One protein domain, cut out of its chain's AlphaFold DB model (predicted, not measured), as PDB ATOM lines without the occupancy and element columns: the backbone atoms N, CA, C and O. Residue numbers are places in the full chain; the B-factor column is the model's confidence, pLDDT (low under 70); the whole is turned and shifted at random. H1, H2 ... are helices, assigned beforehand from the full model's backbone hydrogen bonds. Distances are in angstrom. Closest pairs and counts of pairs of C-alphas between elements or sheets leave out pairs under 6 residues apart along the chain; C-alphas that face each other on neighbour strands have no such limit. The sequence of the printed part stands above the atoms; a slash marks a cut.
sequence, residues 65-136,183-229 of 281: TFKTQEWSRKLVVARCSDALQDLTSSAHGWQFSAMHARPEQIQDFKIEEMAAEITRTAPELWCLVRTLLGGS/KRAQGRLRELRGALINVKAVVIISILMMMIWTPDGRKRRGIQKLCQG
ATOM      1  N   THR A  65      -1.308  54.892 -43.162       94.50
ATOM      2  CA  THR A  65      -1.098  53.664 -42.378       94.50
ATOM      3  C   THR A  65      -1.482  53.816 -40.906       94.50
ATOM      4  O   THR A  65      -2.332  53.086 -40.402       94.50
ATOM      5  N   PHE A  66      -0.986  54.866 -40.241       95.25
ATOM      6  CA  PHE A  66      -1.273  55.121 -38.832       95.25
ATOM      7  C   PHE A  66      -2.768  55.361 -38.571       95.25
ATOM      8  O   PHE A  66      -3.331  54.820 -37.622       95.25
ATOM      9  N   LYS A  67      -3.431  56.159 -39.417       94.38
ATOM     10  CA  LYS A  67      -4.869  56.439 -39.280       94.38
ATOM     11  C   LYS A  67      -5.705  55.197 -39.585       94.38
ATOM     12  O   LYS A  67      -6.686  54.953 -38.888       94.38
ATOM     13  N   THR A  68      -5.308  54.420 -40.589       94.62
ATOM     14  CA  THR A  68      -5.960  53.166 -40.977       94.62
ATOM     15  C   THR A  68      -5.884  52.143 -39.845       94.62
ATOM     16  O   THR A  68      -6.908  51.575 -39.478       94.62
ATOM     17  N   GLN A  69      -4.711  51.978 -39.225       92.81
ATOM     18  CA  GLN A  69      -4.517  51.107 -38.060       92.81
ATOM     19  C   GLN A  69      -5.284  51.596 -36.826       92.81
ATOM     20  O   GLN A  69      -5.881  50.804 -36.100       92.81
ATOM     21  N   GLU A  70      -5.304  52.907 -36.571       93.75
ATOM     22  CA  GLU A  70      -6.078  53.461 -35.458       93.75
ATOM     23  C   GLU A  70      -7.581  53.200 -35.644       93.75
ATOM     24  O   GLU A  70      -8.264  52.803 -34.694       93.75
ATOM     25  N   TRP A  71      -8.097  53.413 -36.857       94.50
ATOM     26  CA  TRP A  71      -9.491  53.155 -37.202       94.50
ATOM     27  C   TRP A  71      -9.839  51.664 -37.114       94.50
ATOM     28  O   TRP A  71     -10.820  51.321 -36.451       94.50
ATOM     29  N   SER A  72      -9.019  50.779 -37.691       94.19
ATOM     30  CA  SER A  72      -9.258  49.331 -37.642       94.19
ATOM     31  C   SER A  72      -9.239  48.813 -36.205       94.19
ATOM     32  O   SER A  72     -10.145  48.089 -35.799       94.19
ATOM     33  N   ARG A  73      -8.291  49.274 -35.379       90.38
ATOM     34  CA  ARG A  73      -8.247  48.944 -33.949       90.38
ATOM     35  C   ARG A  73      -9.517  49.391 -33.228       90.38
ATOM     36  O   ARG A  73     -10.062  48.626 -32.438       90.38
ATOM     37  N   LYS A  74     -10.000  50.616 -33.476       91.69
ATOM     38  CA  LYS A  74     -11.257  51.109 -32.878       91.69
ATOM     39  C   LYS A  74     -12.442  50.232 -33.279       91.69
ATOM     40  O   LYS A  74     -13.251  49.902 -32.417       91.69
ATOM     41  N   LEU A  75     -12.511  49.831 -34.548       91.81
ATOM     42  CA  LEU A  75     -13.566  48.964 -35.065       91.81
ATOM     43  C   LEU A  75     -13.539  47.576 -34.414       91.81
ATOM     44  O   LEU A  75     -14.569  47.123 -33.920       91.81
ATOM     45  N   VAL A  76     -12.369  46.932 -34.365       88.56
ATOM     46  CA  VAL A  76     -12.197  45.609 -33.741       88.56
ATOM     47  C   VAL A  76     -12.557  45.665 -32.260       88.56
ATOM     48  O   VAL A  76     -13.320  44.829 -31.786       88.56
ATOM     49  N   VAL A  77     -12.081  46.681 -31.532       88.00
ATOM     50  CA  VAL A  77     -12.413  46.858 -30.111       88.00
ATOM     51  C   VAL A  77     -13.915  47.054 -29.909       88.00
ATOM     52  O   VAL A  77     -14.474  46.442 -29.000       88.00
ATOM     53  N   ALA A  78     -14.573  47.870 -30.738       89.12
ATOM     54  CA  ALA A  78     -16.019  48.074 -30.657       89.12
ATOM     55  C   ALA A  78     -16.776  46.758 -30.890       89.12
ATOM     56  O   ALA A  78     -17.535  46.339 -30.022       89.12
ATOM     57  N   ARG A  79     -16.471  46.044 -31.979       90.00
ATOM     58  CA  ARG A  79     -17.103  44.756 -32.309       90.00
ATOM     59  C   ARG A  79     -16.890  43.691 -31.235       90.00
ATOM     60  O   ARG A  79     -17.845  43.027 -30.851       90.00
ATOM     61  N   CYS A  80     -15.673  43.561 -30.707       88.44
ATOM     62  CA  CYS A  80     -15.398  42.623 -29.616       88.44
ATOM     63  C   CYS A  80     -16.148  43.011 -28.336       88.44
ATOM     64  O   CYS A  80     -16.609  42.140 -27.606       88.44
ATOM     65  N   SER A  81     -16.280  44.313 -28.056       88.38
ATOM     66  CA  SER A  81     -17.020  44.799 -26.885       88.38
ATOM     67  C   SER A  81     -18.520  44.542 -27.004       88.38
ATOM     68  O   SER A  81     -19.158  44.254 -25.994       88.38
ATOM     69  N   ASP A  82     -19.079  44.660 -28.208       89.62
ATOM     70  CA  ASP A  82     -20.487  44.361 -28.482       89.62
ATOM     71  C   ASP A  82     -20.737  42.851 -28.373       89.62
ATOM     72  O   ASP A  82     -21.597  42.429 -27.608       89.62
ATOM     73  N   ALA A  83     -19.886  42.032 -28.997       90.56
ATOM     74  CA  ALA A  83     -19.959  40.574 -28.894       90.56
ATOM     75  C   ALA A  83     -19.848  40.076 -27.439       90.56
ATOM     76  O   ALA A  83     -20.589  39.192 -27.015       90.56
ATOM     77  N   LEU A  84     -18.954  40.668 -26.639       89.06
ATOM     78  CA  LEU A  84     -18.853  40.354 -25.212       89.06
ATOM     79  C   LEU A  84     -20.101  40.794 -24.435       89.06
ATOM     80  O   LEU A  84     -20.530  40.077 -23.535       89.06
ATOM     81  N   GLN A  85     -20.699  41.941 -24.768       87.06
ATOM     82  CA  GLN A  85     -21.960  42.367 -24.155       87.06
ATOM     83  C   GLN A  85     -23.085  41.377 -24.461       87.06
ATOM     84  O   GLN A  85     -23.788  40.970 -23.531       87.06
ATOM     85  N   ASP A  86     -23.194  40.926 -25.708       87.25
ATOM     86  CA  ASP A  86     -24.193  39.946 -26.132       87.25
ATOM     87  C   ASP A  86     -24.013  38.611 -25.398       87.25
ATOM     88  O   ASP A  86     -24.983  38.083 -24.846       87.25
ATOM     89  N   LEU A  87     -22.770  38.133 -25.263       86.50
ATOM     90  CA  LEU A  87     -22.440  36.940 -24.471       86.50
ATOM     91  C   LEU A  87     -22.775  37.103 -22.979       86.50
ATOM     92  O   LEU A  87     -23.211  36.152 -22.334       86.50
ATOM     93  N   THR A  88     -22.577  38.297 -22.409       84.06
ATOM     94  CA  THR A  88     -22.891  38.568 -20.990       84.06
ATOM     95  C   THR A  88     -24.371  38.830 -20.718       84.06
ATOM     96  O   THR A  88     -24.775  38.892 -19.550       84.06
ATOM     97  N   SER A  89     -25.183  39.010 -21.766       81.19
ATOM     98  CA  SER A  89     -26.610  39.268 -21.615       81.19
ATOM     99  C   SER A  89     -27.283  38.101 -20.886       81.19
ATOM    100  O   SER A  89     -27.007  36.925 -21.139       81.19
ATOM    101  N   SER A  90     -28.180  38.422 -19.948       60.25
ATOM    102  CA  SER A  90     -28.808  37.443 -19.048       60.25
ATOM    103  C   SER A  90     -29.600  36.351 -19.768       60.25
ATOM    104  O   SER A  90     -29.948  35.352 -19.149       60.25
ATOM    105  N   ALA A  91     -29.884  36.534 -21.061       66.19
ATOM    106  CA  ALA A  91     -30.578  35.563 -21.894       66.19
ATOM    107  C   ALA A  91     -29.825  34.231 -22.008       66.19
ATOM    108  O   ALA A  91     -30.462  33.196 -22.168       66.19
ATOM    109  N   HIS A  92     -28.495  34.245 -21.886       64.94
ATOM    110  CA  HIS A  92     -27.689  33.050 -22.113       64.94
ATOM    111  C   HIS A  92     -27.317  32.306 -20.817       64.94
ATOM    112  O   HIS A  92     -26.806  31.198 -20.877       64.94
ATOM    113  N   GLY A  93     -27.578  32.872 -19.630       66.31
ATOM    114  CA  GLY A  93     -27.362  32.178 -18.348       66.31
ATOM    115  C   GLY A  93     -25.898  31.870 -17.980       66.31
ATOM    116  O   GLY A  93     -25.645  31.367 -16.889       66.31
ATOM    117  N   TRP A  94     -24.922  32.225 -18.822       69.00
ATOM    118  CA  TRP A  94     -23.495  31.888 -18.664       69.00
ATOM    119  C   TRP A  94     -22.720  32.774 -17.683       69.00
ATOM    120  O   TRP A  94     -21.505  32.936 -17.794       69.00
ATOM    121  N   GLN A  95     -23.392  33.350 -16.688       67.50
ATOM    122  CA  GLN A  95     -22.715  34.029 -15.585       67.50
ATOM    123  C   GLN A  95     -22.219  32.973 -14.594       67.50
ATOM    124  O   GLN A  95     -22.772  32.804 -13.506       67.50
ATOM    125  N   PHE A  96     -21.175  32.235 -14.979       64.62
ATOM    126  CA  PHE A  96     -20.490  31.337 -14.061       64.62
ATOM    127  C   PHE A  96     -19.709  32.180 -13.048       64.62
ATOM    128  O   PHE A  96     -18.559  32.567 -13.252       64.62
ATOM    129  N   SER A  97     -20.366  32.527 -11.944       67.06
ATOM    130  CA  SER A  97     -19.674  33.106 -10.803       67.06
ATOM    131  C   SER A  97     -18.964  31.975 -10.079       67.06
ATOM    132  O   SER A  97     -19.597  31.246  -9.324       67.06
ATOM    133  N   ALA A  98     -17.648  31.849 -10.262       67.12
ATOM    134  CA  ALA A  98     -16.849  30.857  -9.535       67.12
ATOM    135  C   ALA A  98     -17.037  30.949  -8.003       67.12
ATOM    136  O   ALA A  98     -16.897  29.956  -7.304       67.12
ATOM    137  N   MET A  99     -17.412  32.128  -7.485       71.06
ATOM    138  CA  MET A  99     -17.724  32.333  -6.064       71.06
ATOM    139  C   MET A  99     -19.078  31.759  -5.617       71.06
ATOM    140  O   MET A  99     -19.257  31.525  -4.427       71.06
ATOM    141  N   HIS A 100     -20.030  31.558  -6.531       72.06
ATOM    142  CA  HIS A 100     -21.386  31.076  -6.225       72.06
ATOM    143  C   HIS A 100     -21.740  29.768  -6.944       72.06
ATOM    144  O   HIS A 100     -22.859  29.276  -6.795       72.06
ATOM    145  N   ALA A 101     -20.815  29.221  -7.736       76.00
ATOM    146  CA  ALA A 101     -21.003  27.968  -8.441       76.00
ATOM    147  C   ALA A 101     -21.171  26.838  -7.426       76.00
ATOM    148  O   ALA A 101     -20.316  26.621  -6.564       76.00
ATOM    149  N   ARG A 102     -22.291  26.120  -7.517       79.50
ATOM    150  CA  ARG A 102     -22.489  24.920  -6.706       79.50
ATOM    151  C   ARG A 102     -21.577  23.801  -7.221       79.50
ATOM    152  O   ARG A 102     -21.333  23.759  -8.427       79.50
ATOM    153  N   PRO A 103     -21.104  22.882  -6.364       80.06
ATOM    154  CA  PRO A 103     -20.252  21.770  -6.788       80.06
ATOM    155  C   PRO A 103     -20.828  20.968  -7.963       80.06
ATOM    156  O   PRO A 103     -20.080  20.565  -8.848       80.06
ATOM    157  N   GLU A 104     -22.150  20.806  -8.020       84.25
ATOM    158  CA  GLU A 104     -22.839  20.102  -9.107       84.25
ATOM    159  C   GLU A 104     -22.707  20.855 -10.439       84.25
ATOM    160  O   GLU A 104     -22.451  20.252 -11.470       84.25
ATOM    161  N   GLN A 105     -22.760  22.193 -10.417       75.06
ATOM    162  CA  GLN A 105     -22.583  23.015 -11.620       75.06
ATOM    163  C   GLN A 105     -21.154  22.968 -12.161       75.06
ATOM    164  O   GLN A 105     -20.952  23.217 -13.343       75.06
ATOM    165  N   ILE A 106     -20.169  22.688 -11.303       78.81
ATOM    166  CA  ILE A 106     -18.775  22.492 -11.719       78.81
ATOM    167  C   ILE A 106     -18.618  21.117 -12.375       78.81
ATOM    168  O   ILE A 106     -17.926  21.007 -13.380       78.81
ATOM    169  N   GLN A 107     -19.272  20.085 -11.829       80.69
ATOM    170  CA  GLN A 107     -19.244  18.728 -12.388       80.69
ATOM    171  C   GLN A 107     -19.991  18.629 -13.722       80.69
ATOM    172  O   GLN A 107     -19.522  17.952 -14.632       80.69
ATOM    173  N   ASP A 108     -21.112  19.339 -13.853       82.19
ATOM    174  CA  ASP A 108     -21.926  19.355 -15.070       82.19
ATOM    175  C   ASP A 108     -21.407  20.346 -16.131       82.19
ATOM    176  O   ASP A 108     -21.958  20.424 -17.232       82.19
ATOM    177  N   PHE A 109     -20.360  21.125 -15.827       79.81
ATOM    178  CA  PHE A 109     -19.822  22.118 -16.752       79.81
ATOM    179  C   PHE A 109     -19.100  21.451 -17.923       79.81
ATOM    180  O   PHE A 109     -18.041  20.842 -17.768       79.81
ATOM    181  N   LYS A 110     -19.649  21.633 -19.124       85.94
ATOM    182  CA  LYS A 110     -19.063  21.135 -20.368       85.94
ATOM    183  C   LYS A 110     -18.484  22.280 -21.179       85.94
ATOM    184  O   LYS A 110     -19.208  23.118 -21.723       85.94
ATOM    185  N   ILE A 111     -17.160  22.288 -21.285       86.00
ATOM    186  CA  ILE A 111     -16.411  23.294 -22.047       86.00
ATOM    187  C   ILE A 111     -16.823  23.271 -23.520       86.00
ATOM    188  O   ILE A 111     -16.878  24.318 -24.161       86.00
ATOM    189  N   GLU A 112     -17.154  22.099 -24.053       88.25
ATOM    190  CA  GLU A 112     -17.561  21.898 -25.442       88.25
ATOM    191  C   GLU A 112     -18.887  22.601 -25.747       88.25
ATOM    192  O   GLU A 112     -19.022  23.228 -26.798       88.25
ATOM    193  N   GLU A 113     -19.845  22.547 -24.818       88.12
ATOM    194  CA  GLU A 113     -21.134  23.232 -24.953       88.12
ATOM    195  C   GLU A 113     -20.936  24.754 -24.909       88.12
ATOM    196  O   GLU A 113     -21.479  25.474 -25.750       88.12
ATOM    197  N   MET A 114     -20.072  25.250 -24.012       86.12
ATOM    198  CA  MET A 114     -19.728  26.674 -23.957       86.12
ATOM    199  C   MET A 114     -18.978  27.136 -25.216       86.12
ATOM    200  O   MET A 114     -19.272  28.204 -25.754       86.12
ATOM    201  N   ALA A 115     -18.039  26.341 -25.730       89.62
ATOM    202  CA  ALA A 115     -17.325  26.641 -26.967       89.62
ATOM    203  C   ALA A 115     -18.278  26.705 -28.170       89.62
ATOM    204  O   ALA A 115     -18.185  27.632 -28.981       89.62
ATOM    205  N   ALA A 116     -19.211  25.753 -28.280       89.81
ATOM    206  CA  ALA A 116     -20.222  25.739 -29.335       89.81
ATOM    207  C   ALA A 116     -21.112  26.989 -29.273       89.81
ATOM    208  O   ALA A 116     -21.375  27.625 -30.295       89.81
ATOM    209  N   GLU A 117     -21.513  27.392 -28.070       88.31
ATOM    210  CA  GLU A 117     -22.386  28.543 -27.869       88.31
ATOM    211  C   GLU A 117     -21.682  29.885 -28.115       88.31
ATOM    212  O   GLU A 117     -22.249  30.772 -28.762       88.31
ATOM    213  N   ILE A 118     -20.426  30.032 -27.675       88.44
ATOM    214  CA  ILE A 118     -19.595  31.201 -28.005       88.44
ATOM    215  C   ILE A 118     -19.387  31.281 -29.520       88.44
ATOM    216  O   ILE A 118     -19.521  32.358 -30.097       88.44
ATOM    217  N   THR A 119     -19.122  30.149 -30.180       92.06
ATOM    218  CA  THR A 119     -18.986  30.091 -31.644       92.06
ATOM    219  C   THR A 119     -20.272  30.539 -32.342       92.06
ATOM    220  O   THR A 119     -20.212  31.231 -33.354       92.06
ATOM    221  N   ARG A 120     -21.439  30.175 -31.797       90.50
ATOM    222  CA  ARG A 120     -22.750  30.544 -32.343       90.50
ATOM    223  C   ARG A 120     -23.082  32.024 -32.139       90.50
ATOM    224  O   ARG A 120     -23.665  32.639 -33.025       90.50
ATOM    225  N   THR A 121     -22.753  32.570 -30.973       90.25
ATOM    226  CA  THR A 121     -23.192  33.913 -30.548       90.25
ATOM    227  C   THR A 121     -22.190  35.002 -30.928       90.25
ATOM    228  O   THR A 121     -22.583  36.121 -31.234       90.25
ATOM    229  N   ALA A 122     -20.899  34.674 -30.927       92.06
ATOM    230  CA  ALA A 122     -19.804  35.605 -31.174       92.06
ATOM    231  C   ALA A 122     -18.694  34.954 -32.033       92.06
ATOM    232  O   ALA A 122     -17.551  34.817 -31.571       92.06
ATOM    233  N   PRO A 123     -19.001  34.537 -33.280       92.38
ATOM    234  CA  PRO A 123     -18.065  33.803 -34.132       92.38
ATOM    235  C   PRO A 123     -16.775  34.583 -34.418       92.38
ATOM    236  O   PRO A 123     -15.695  33.990 -34.467       92.38
ATOM    237  N   GLU A 124     -16.846  35.908 -34.562       90.62
ATOM    238  CA  GLU A 124     -15.676  36.748 -34.834       90.62
ATOM    239  C   GLU A 124     -14.736  36.825 -33.627       90.62
ATOM    240  O   GLU A 124     -13.518  36.738 -33.785       90.62
ATOM    241  N   LEU A 125     -15.292  36.944 -32.416       91.81
ATOM    242  CA  LEU A 125     -14.515  36.947 -31.173       91.81
ATOM    243  C   LEU A 125     -13.848  35.588 -30.947       91.81
ATOM    244  O   LEU A 125     -12.672  35.525 -30.587       91.81
ATOM    245  N   TRP A 126     -14.593  34.507 -31.186       93.19
ATOM    246  CA  TRP A 126     -14.074  33.145 -31.117       93.19
ATOM    247  C   TRP A 126     -12.902  32.940 -32.077       93.19
ATOM    248  O   TRP A 126     -11.836  32.477 -31.665       93.19
ATOM    249  N   CYS A 127     -13.078  33.340 -33.340       91.19
ATOM    250  CA  CYS A 127     -12.036  33.278 -34.358       91.19
ATOM    251  C   CYS A 127     -10.795  34.068 -33.920       91.19
ATOM    252  O   CYS A 127      -9.703  33.508 -33.882       91.19
ATOM    253  N   LEU A 128     -10.972  35.318 -33.475       91.31
ATOM    254  CA  LEU A 128      -9.879  36.178 -33.019       91.31
ATOM    255  C   LEU A 128      -9.059  35.535 -31.892       91.31
ATOM    256  O   LEU A 128      -7.834  35.461 -31.985       91.31
ATOM    257  N   VAL A 129      -9.715  35.054 -30.832       91.62
ATOM    258  CA  VAL A 129      -9.022  34.440 -29.686       91.62
ATOM    259  C   VAL A 129      -8.305  33.159 -30.108       91.62
ATOM    260  O   VAL A 129      -7.161  32.936 -29.709       91.62
ATOM    261  N   ARG A 130      -8.923  32.343 -30.967       90.69
ATOM    262  CA  ARG A 130      -8.281  31.133 -31.494       90.69
ATOM    263  C   ARG A 130      -7.091  31.438 -32.390       90.69
ATOM    264  O   ARG A 130      -6.102  30.720 -32.298       90.69
ATOM    265  N   THR A 131      -7.140  32.485 -33.208       89.75
ATOM    266  CA  THR A 131      -5.988  32.923 -34.010       89.75
ATOM    267  C   THR A 131      -4.841  33.388 -33.114       89.75
ATOM    268  O   THR A 131      -3.694  33.022 -33.360       89.75
ATOM    269  N   LEU A 132      -5.140  34.126 -32.039       89.25
ATOM    270  CA  LEU A 132      -4.132  34.565 -31.066       89.25
ATOM    271  C   LEU A 132      -3.488  33.389 -30.315       89.25
ATOM    272  O   LEU A 132      -2.287  33.416 -30.061       89.25
ATOM    273  N   LEU A 133      -4.267  32.356 -29.979       87.44
ATOM    274  CA  LEU A 133      -3.786  31.161 -29.273       87.44
ATOM    275  C   LEU A 133      -3.122  30.125 -30.185       87.44
ATOM    276  O   LEU A 133      -2.262  29.372 -29.737       87.44
ATOM    277  N   GLY A 134      -3.547  30.043 -31.443       81.69
ATOM    278  CA  GLY A 134      -3.039  29.072 -32.407       81.69
ATOM    279  C   GLY A 134      -1.647  29.408 -32.936       81.69
ATOM    280  O   GLY A 134      -1.004  28.524 -33.502       81.69
ATOM    281  N   GLY A 135      -1.194  30.651 -32.739       64.06
ATOM    282  CA  GLY A 135      -0.051  31.219 -33.441       64.06
ATOM    283  C   GLY A 135      -0.414  31.424 -34.911       64.06
ATOM    284  O   GLY A 135      -0.824  30.490 -35.600       64.06
ATOM    285  N   SER A 136      -0.318  32.651 -35.416       48.78
ATOM    286  CA  SER A 136      -0.594  32.926 -36.827       48.78
ATOM    287  C   SER A 136       0.357  32.129 -37.727       48.78
ATOM    288  O   SER A 136       1.452  32.591 -38.023       48.78
ATOM    289  N   LYS A 183       2.559   8.561 -36.946       65.19
ATOM    290  CA  LYS A 183       1.393   9.228 -37.568       65.19
ATOM    291  C   LYS A 183       0.133   9.202 -36.691       65.19
ATOM    292  O   LYS A 183      -0.620  10.173 -36.690       65.19
ATOM    293  N   ARG A 184      -0.116   8.112 -35.951       67.19
ATOM    294  CA  ARG A 184      -1.254   8.025 -35.012       67.19
ATOM    295  C   ARG A 184      -1.043   8.898 -33.775       67.19
ATOM    296  O   ARG A 184      -1.975   9.595 -33.383       67.19
ATOM    297  N   ALA A 185       0.160   8.887 -33.203       69.25
ATOM    298  CA  ALA A 185       0.529   9.748 -32.081       69.25
ATOM    299  C   ALA A 185       0.442  11.232 -32.473       69.25
ATOM    300  O   ALA A 185      -0.204  12.012 -31.781       69.25
ATOM    301  N   GLN A 186       0.948  11.598 -33.654       68.75
ATOM    302  CA  GLN A 186       0.854  12.957 -34.191       68.75
ATOM    303  C   GLN A 186      -0.599  13.387 -34.461       68.75
ATOM    304  O   GLN A 186      -0.951  14.548 -34.255       68.75
ATOM    305  N   GLY A 187      -1.459  12.463 -34.904       74.56
ATOM    306  CA  GLY A 187      -2.899  12.704 -35.037       74.56
ATOM    307  C   GLY A 187      -3.557  13.038 -33.695       74.56
ATOM    308  O   GLY A 187      -4.230  14.062 -33.592       74.56
ATOM    309  N   ARG A 188      -3.287  12.232 -32.657       77.88
ATOM    310  CA  ARG A 188      -3.773  12.484 -31.287       77.88
ATOM    311  C   ARG A 188      -3.235  13.798 -30.722       77.88
ATOM    312  O   ARG A 188      -3.992  14.547 -30.120       77.88
ATOM    313  N   LEU A 189      -1.968  14.124 -30.973       74.81
ATOM    314  CA  LEU A 189      -1.359  15.376 -30.520       74.81
ATOM    315  C   LEU A 189      -2.040  16.603 -31.142       74.81
ATOM    316  O   LEU A 189      -2.308  17.587 -30.454       74.81
ATOM    317  N   ARG A 190      -2.380  16.550 -32.437       77.94
ATOM    318  CA  ARG A 190      -3.129  17.631 -33.103       77.94
ATOM    319  C   ARG A 190      -4.536  17.792 -32.531       77.94
ATOM    320  O   ARG A 190      -4.990  18.923 -32.364       77.94
ATOM    321  N   GLU A 191      -5.204  16.683 -32.231       81.62
ATOM    322  CA  GLU A 191      -6.532  16.681 -31.615       81.62
ATOM    323  C   GLU A 191      -6.493  17.266 -30.197       81.62
ATOM    324  O   GLU A 191      -7.246  18.196 -29.897       81.62
ATOM    325  N   LEU A 192      -5.539  16.825 -29.371       81.19
ATOM    326  CA  LEU A 192      -5.298  17.359 -28.027       81.19
ATOM    327  C   LEU A 192      -4.950  18.849 -28.059       81.19
ATOM    328  O   LEU A 192      -5.508  19.629 -27.288       81.19
ATOM    329  N   ARG A 193      -4.096  19.281 -28.994       82.56
ATOM    330  CA  ARG A 193      -3.770  20.700 -29.186       82.56
ATOM    331  C   ARG A 193      -5.010  21.513 -29.557       82.56
ATOM    332  O   ARG A 193      -5.203  22.607 -29.031       82.56
ATOM    333  N   GLY A 194      -5.865  20.986 -30.433       84.56
ATOM    334  CA  GLY A 194      -7.138  21.612 -30.788       84.56
ATOM    335  C   GLY A 194      -8.075  21.757 -29.586       84.56
ATOM    336  O   GLY A 194      -8.616  22.842 -29.360       84.56
ATOM    337  N   ALA A 195      -8.214  20.696 -28.786       85.69
ATOM    338  CA  ALA A 195      -9.009  20.707 -27.561       85.69
ATOM    339  C   ALA A 195      -8.461  21.716 -26.541       85.69
ATOM    340  O   ALA A 195      -9.212  22.540 -26.020       85.69
ATOM    341  N   LEU A 196      -7.143  21.739 -26.330       86.31
ATOM    342  CA  LEU A 196      -6.494  22.681 -25.423       86.31
ATOM    343  C   LEU A 196      -6.681  24.137 -25.869       86.31
ATOM    344  O   LEU A 196      -6.940  25.002 -25.033       86.31
ATOM    345  N   ILE A 197      -6.594  24.424 -27.173       88.06
ATOM    346  CA  ILE A 197      -6.874  25.764 -27.713       88.06
ATOM    347  C   ILE A 197      -8.326  26.163 -27.430       88.06
ATOM    348  O   ILE A 197      -8.566  27.305 -27.040       88.06
ATOM    349  N   ASN A 198      -9.284  25.244 -27.580       89.06
ATOM    350  CA  ASN A 198     -10.686  25.525 -27.266       89.06
ATOM    351  C   ASN A 198     -10.875  25.825 -25.774       89.06
ATOM    352  O   ASN A 198     -11.505  26.826 -25.439       89.06
ATOM    353  N   VAL A 199     -10.279  25.021 -24.887       87.19
ATOM    354  CA  VAL A 199     -10.311  25.248 -23.432       87.19
ATOM    355  C   VAL A 199      -9.726  26.620 -23.091       87.19
ATOM    356  O   VAL A 199     -10.388  27.432 -22.444       87.19
ATOM    357  N   LYS A 200      -8.521  26.928 -23.587       89.00
ATOM    358  CA  LYS A 200      -7.863  28.227 -23.371       89.00
ATOM    359  C   LYS A 200      -8.715  29.386 -23.902       89.00
ATOM    360  O   LYS A 200      -8.847  30.401 -23.223       89.00
ATOM    361  N   ALA A 201      -9.329  29.234 -25.076       91.25
ATOM    362  CA  ALA A 201     -10.186  30.260 -25.666       91.25
ATOM    363  C   ALA A 201     -11.430  30.528 -24.810       91.25
ATOM    364  O   ALA A 201     -11.733  31.685 -24.512       91.25
ATOM    365  N   VAL A 202     -12.106  29.468 -24.362       90.44
ATOM    366  CA  VAL A 202     -13.274  29.557 -23.476       90.44
ATOM    367  C   VAL A 202     -12.919  30.259 -22.165       90.44
ATOM    368  O   VAL A 202     -13.636  31.170 -21.741       90.44
ATOM    369  N   VAL A 203     -11.792  29.898 -21.546       88.81
ATOM    370  CA  VAL A 203     -11.325  30.518 -20.295       88.81
ATOM    371  C   VAL A 203     -11.034  32.007 -20.491       88.81
ATOM    372  O   VAL A 203     -11.521  32.830 -19.716       88.81
ATOM    373  N   ILE A 204     -10.302  32.382 -21.545       89.75
ATOM    374  CA  ILE A 204      -9.986  33.790 -21.835       89.75
ATOM    375  C   ILE A 204     -11.264  34.604 -22.044       89.75
ATOM    376  O   ILE A 204     -11.410  35.677 -21.456       89.75
ATOM    377  N   ILE A 205     -12.205  34.100 -22.845       90.38
ATOM    378  CA  ILE A 205     -13.471  34.795 -23.107       90.38
ATOM    379  C   ILE A 205     -14.288  34.922 -21.818       90.38
ATOM    380  O   ILE A 205     -14.782  36.009 -21.528       90.38
ATOM    381  N   SER A 206     -14.341  33.880 -20.986       87.38
ATOM    382  CA  SER A 206     -15.026  33.912 -19.686       87.38
ATOM    383  C   SER A 206     -14.428  34.958 -18.737       87.38
ATOM    384  O   SER A 206     -15.158  35.707 -18.085       87.38
ATOM    385  N   ILE A 207     -13.096  35.077 -18.702       86.88
ATOM    386  CA  ILE A 207     -12.404  36.118 -17.932       86.88
ATOM    387  C   ILE A 207     -12.772  37.509 -18.471       86.88
ATOM    388  O   ILE A 207     -13.097  38.404 -17.688       86.88
ATOM    389  N   LEU A 208     -12.762  37.709 -19.794       86.50
ATOM    390  CA  LEU A 208     -13.137  38.986 -20.418       86.50
ATOM    391  C   LEU A 208     -14.594  39.366 -20.118       86.50
ATOM    392  O   LEU A 208     -14.873  40.518 -19.775       86.50
ATOM    393  N   MET A 209     -15.507  38.395 -20.182       85.69
ATOM    394  CA  MET A 209     -16.911  38.558 -19.804       85.69
ATOM    395  C   MET A 209     -17.041  39.004 -18.343       85.69
ATOM    396  O   MET A 209     -17.744  39.975 -18.058       85.69
ATOM    397  N   MET A 210     -16.301  38.372 -17.427       80.00
ATOM    398  CA  MET A 210     -16.284  38.746 -16.008       80.00
ATOM    399  C   MET A 210     -15.708  40.152 -15.773       80.00
ATOM    400  O   MET A 210     -16.185  40.878 -14.903       80.00
ATOM    401  N   MET A 211     -14.706  40.584 -16.547       80.50
ATOM    402  CA  MET A 211     -14.161  41.943 -16.421       80.50
ATOM    403  C   MET A 211     -15.157  43.029 -16.853       80.50
ATOM    404  O   MET A 211     -15.134  44.140 -16.312       80.50
ATOM    405  N   ILE A 212     -16.012  42.729 -17.833       76.94
ATOM    406  CA  ILE A 212     -17.045  43.649 -18.331       76.94
ATOM    407  C   ILE A 212     -18.247  43.665 -17.383       76.94
ATOM    408  O   ILE A 212     -18.776  44.736 -17.061       76.94
ATOM    409  N   TRP A 213     -18.642  42.494 -16.888       65.75
ATOM    410  CA  TRP A 213     -19.738  42.316 -15.946       65.75
ATOM    411  C   TRP A 213     -19.259  42.557 -14.507       65.75
ATOM    412  O   TRP A 213     -18.870  41.646 -13.787       65.75
ATOM    413  N   THR A 214     -19.275  43.812 -14.055       56.84
ATOM    414  CA  THR A 214     -19.132  44.109 -12.619       56.84
ATOM    415  C   THR A 214     -20.526  44.252 -11.994       56.84
ATOM    416  O   THR A 214     -21.280  45.127 -12.424       56.84
ATOM    417  N   PRO A 215     -20.891  43.435 -10.983       50.88
ATOM    418  CA  PRO A 215     -22.254  43.364 -10.431       50.88
ATOM    419  C   PRO A 215     -22.710  44.633  -9.695       50.88
ATOM    420  O   PRO A 215     -23.866  44.748  -9.306       50.88
ATOM    421  N   ASP A 216     -21.831  45.619  -9.529       51.84
ATOM    422  CA  ASP A 216     -22.093  46.793  -8.701       51.84
ATOM    423  C   ASP A 216     -22.916  47.888  -9.409       51.84
ATOM    424  O   ASP A 216     -23.076  48.981  -8.865       51.84
ATOM    425  N   GLY A 217     -23.378  47.673 -10.653       50.28
ATOM    426  CA  GLY A 217     -24.175  48.641 -11.437       50.28
ATOM    427  C   GLY A 217     -23.461  49.969 -11.747       50.28
ATOM    428  O   GLY A 217     -23.867  50.743 -12.618       50.28
ATOM    429  N   ARG A 218     -22.327  50.225 -11.093       48.84
ATOM    430  CA  ARG A 218     -21.348  51.248 -11.405       48.84
ATOM    431  C   ARG A 218     -20.593  50.770 -12.626       48.84
ATOM    432  O   ARG A 218     -19.448  50.335 -12.518       48.84
ATOM    433  N   LYS A 219     -21.237  50.916 -13.797       50.34
ATOM    434  CA  LYS A 219     -20.561  51.028 -15.097       50.34
ATOM    435  C   LYS A 219     -19.216  51.674 -14.820       50.34
ATOM    436  O   LYS A 219     -19.191  52.823 -14.355       50.34
ATOM    437  N   ARG A 220     -18.106  50.965 -15.053       47.75
ATOM    438  CA  ARG A 220     -16.795  51.609 -15.120       47.75
ATOM    439  C   ARG A 220     -16.910  52.644 -16.230       47.75
ATOM    440  O   ARG A 220     -16.619  52.375 -17.392       47.75
ATOM    441  N   ARG A 221     -17.316  53.860 -15.853       49.03
ATOM    442  CA  ARG A 221     -17.355  55.032 -16.723       49.03
ATOM    443  C   ARG A 221     -15.973  55.258 -17.334       49.03
ATOM    444  O   ARG A 221     -15.900  55.940 -18.332       49.03
ATOM    445  N   GLY A 222     -14.903  54.665 -16.793       49.69
ATOM    446  CA  GLY A 222     -13.566  54.655 -17.382       49.69
ATOM    447  C   GLY A 222     -13.444  53.873 -18.695       49.69
ATOM    448  O   GLY A 222     -12.970  54.445 -19.664       49.69
ATOM    449  N   ILE A 223     -13.894  52.613 -18.776       49.19
ATOM    450  CA  ILE A 223     -13.675  51.785 -19.985       49.19
ATOM    451  C   ILE A 223     -14.652  52.186 -21.091       49.19
ATOM    452  O   ILE A 223     -14.257  52.373 -22.239       49.19
ATOM    453  N   GLN A 224     -15.905  52.473 -20.728       45.66
ATOM    454  CA  GLN A 224     -16.868  53.014 -21.681       45.66
ATOM    455  C   GLN A 224     -16.484  54.435 -22.138       45.66
ATOM    456  O   GLN A 224     -16.695  54.740 -23.302       45.66
ATOM    457  N   LYS A 225     -15.833  55.284 -21.317       50.25
ATOM    458  CA  LYS A 225     -15.242  56.555 -21.804       50.25
ATOM    459  C   LYS A 225     -13.973  56.356 -22.637       50.25
ATOM    460  O   LYS A 225     -13.723  57.185 -23.503       50.25
ATOM    461  N   LEU A 226     -13.197  55.292 -22.424       48.97
ATOM    462  CA  LEU A 226     -12.053  54.961 -23.285       48.97
ATOM    463  C   LEU A 226     -12.509  54.527 -24.688       48.97
ATOM    464  O   LEU A 226     -11.871  54.909 -25.667       48.97
ATOM    465  N   CYS A 227     -13.640  53.822 -24.800       45.25
ATOM    466  CA  CYS A 227     -14.211  53.443 -26.098       45.25
ATOM    467  C   CYS A 227     -15.120  54.537 -26.703       45.25
ATOM    468  O   CYS A 227     -14.992  54.852 -27.881       45.25
ATOM    469  N   GLN A 228     -15.991  55.190 -25.921       46.59
ATOM    470  CA  GLN A 228     -16.934  56.212 -26.414       46.59
ATOM    471  C   GLN A 228     -16.324  57.614 -26.537       46.59
ATOM    472  O   GLN A 228     -16.758  58.391 -27.384       46.59
ATOM    473  N   GLY A 229     -15.274  57.939 -25.775       43.78
ATOM    474  CA  GLY A 229     -14.537  59.202 -25.911       43.78
ATOM    475  C   GLY A 229     -13.791  59.350 -27.244       43.78
ATOM    476  O   GLY A 229     -13.265  60.420 -27.526       43.78
TER     477      GLY A 229
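Overview. This is residues 65 to 136 and 183 to 229 of the 281 residues of an uncharacterized protein of Polyporus brumalis (UniProt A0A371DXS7). Two long helices, H1 and H5, meet near their last residues as a wide V, with H4 in the angle between them and H3 packed across H5. H6 packs loosely on H1, while H2 and the loop of residues 89 to 102 lie away from the V's opening. The 119 printed residues hold six named helices, H1 to H6 in chain order, and no named strand: all helix, loose, with a radius of gyration of the C-alphas of 16.8 A and spans of 53 by 45 by 20 A.

Arrangement. H1, residues 65 to 88, touches H5, residues 183 to 212, about perpendicular at 85 degrees, through residues 84 to 88 and 208 to 212 alone; their closest C-alphas, Leu 84 and Met 209, are 6.0 A apart. H4, residues 123 to 134, touches H5 at a steep tilt of 57 degrees, opposite ways; the closest C-alphas, Val 129 and Ala 201, are 5.9 A apart. H3, residues 111 to 121, touches H5 at a steep tilt of 63 degrees, the same way, closest at C-alphas Ala 115 and Val 202, 6.1 A. H6, residues 221 to 228, only just touches H1, with 3 pairs of C-alphas within 8 A, closest at Ala 78 and Cys 227, 7.3 A. H2, residues 103 to 107, touches no helix. In all six helices every O i to N i+4 pair is within hydrogen-bond range.

Along the chain. H1 begins at C-alpha 65 (-1.098, 53.664, -42.378) and is 34.1 A long. H2 measures 6.5 A, H3 15.2 A, H4 15.8 A, H5 43.5 A and H6 9.8 A, ending at C-alpha 228 (-16.934, 56.212, -26.414).

Size, cuts and confidence. The farthest C-alphas, Lys 183 and Arg 218, are 54.5 A apart. Residues 137 to 182 are not printed; C-alphas 136 and 183 are 23.8 A apart across this cut. The link H1 to H2 is long. Confidence is under 70 at residues 90 to 98, 135 to 136, 183 to 186 and 213 to 229.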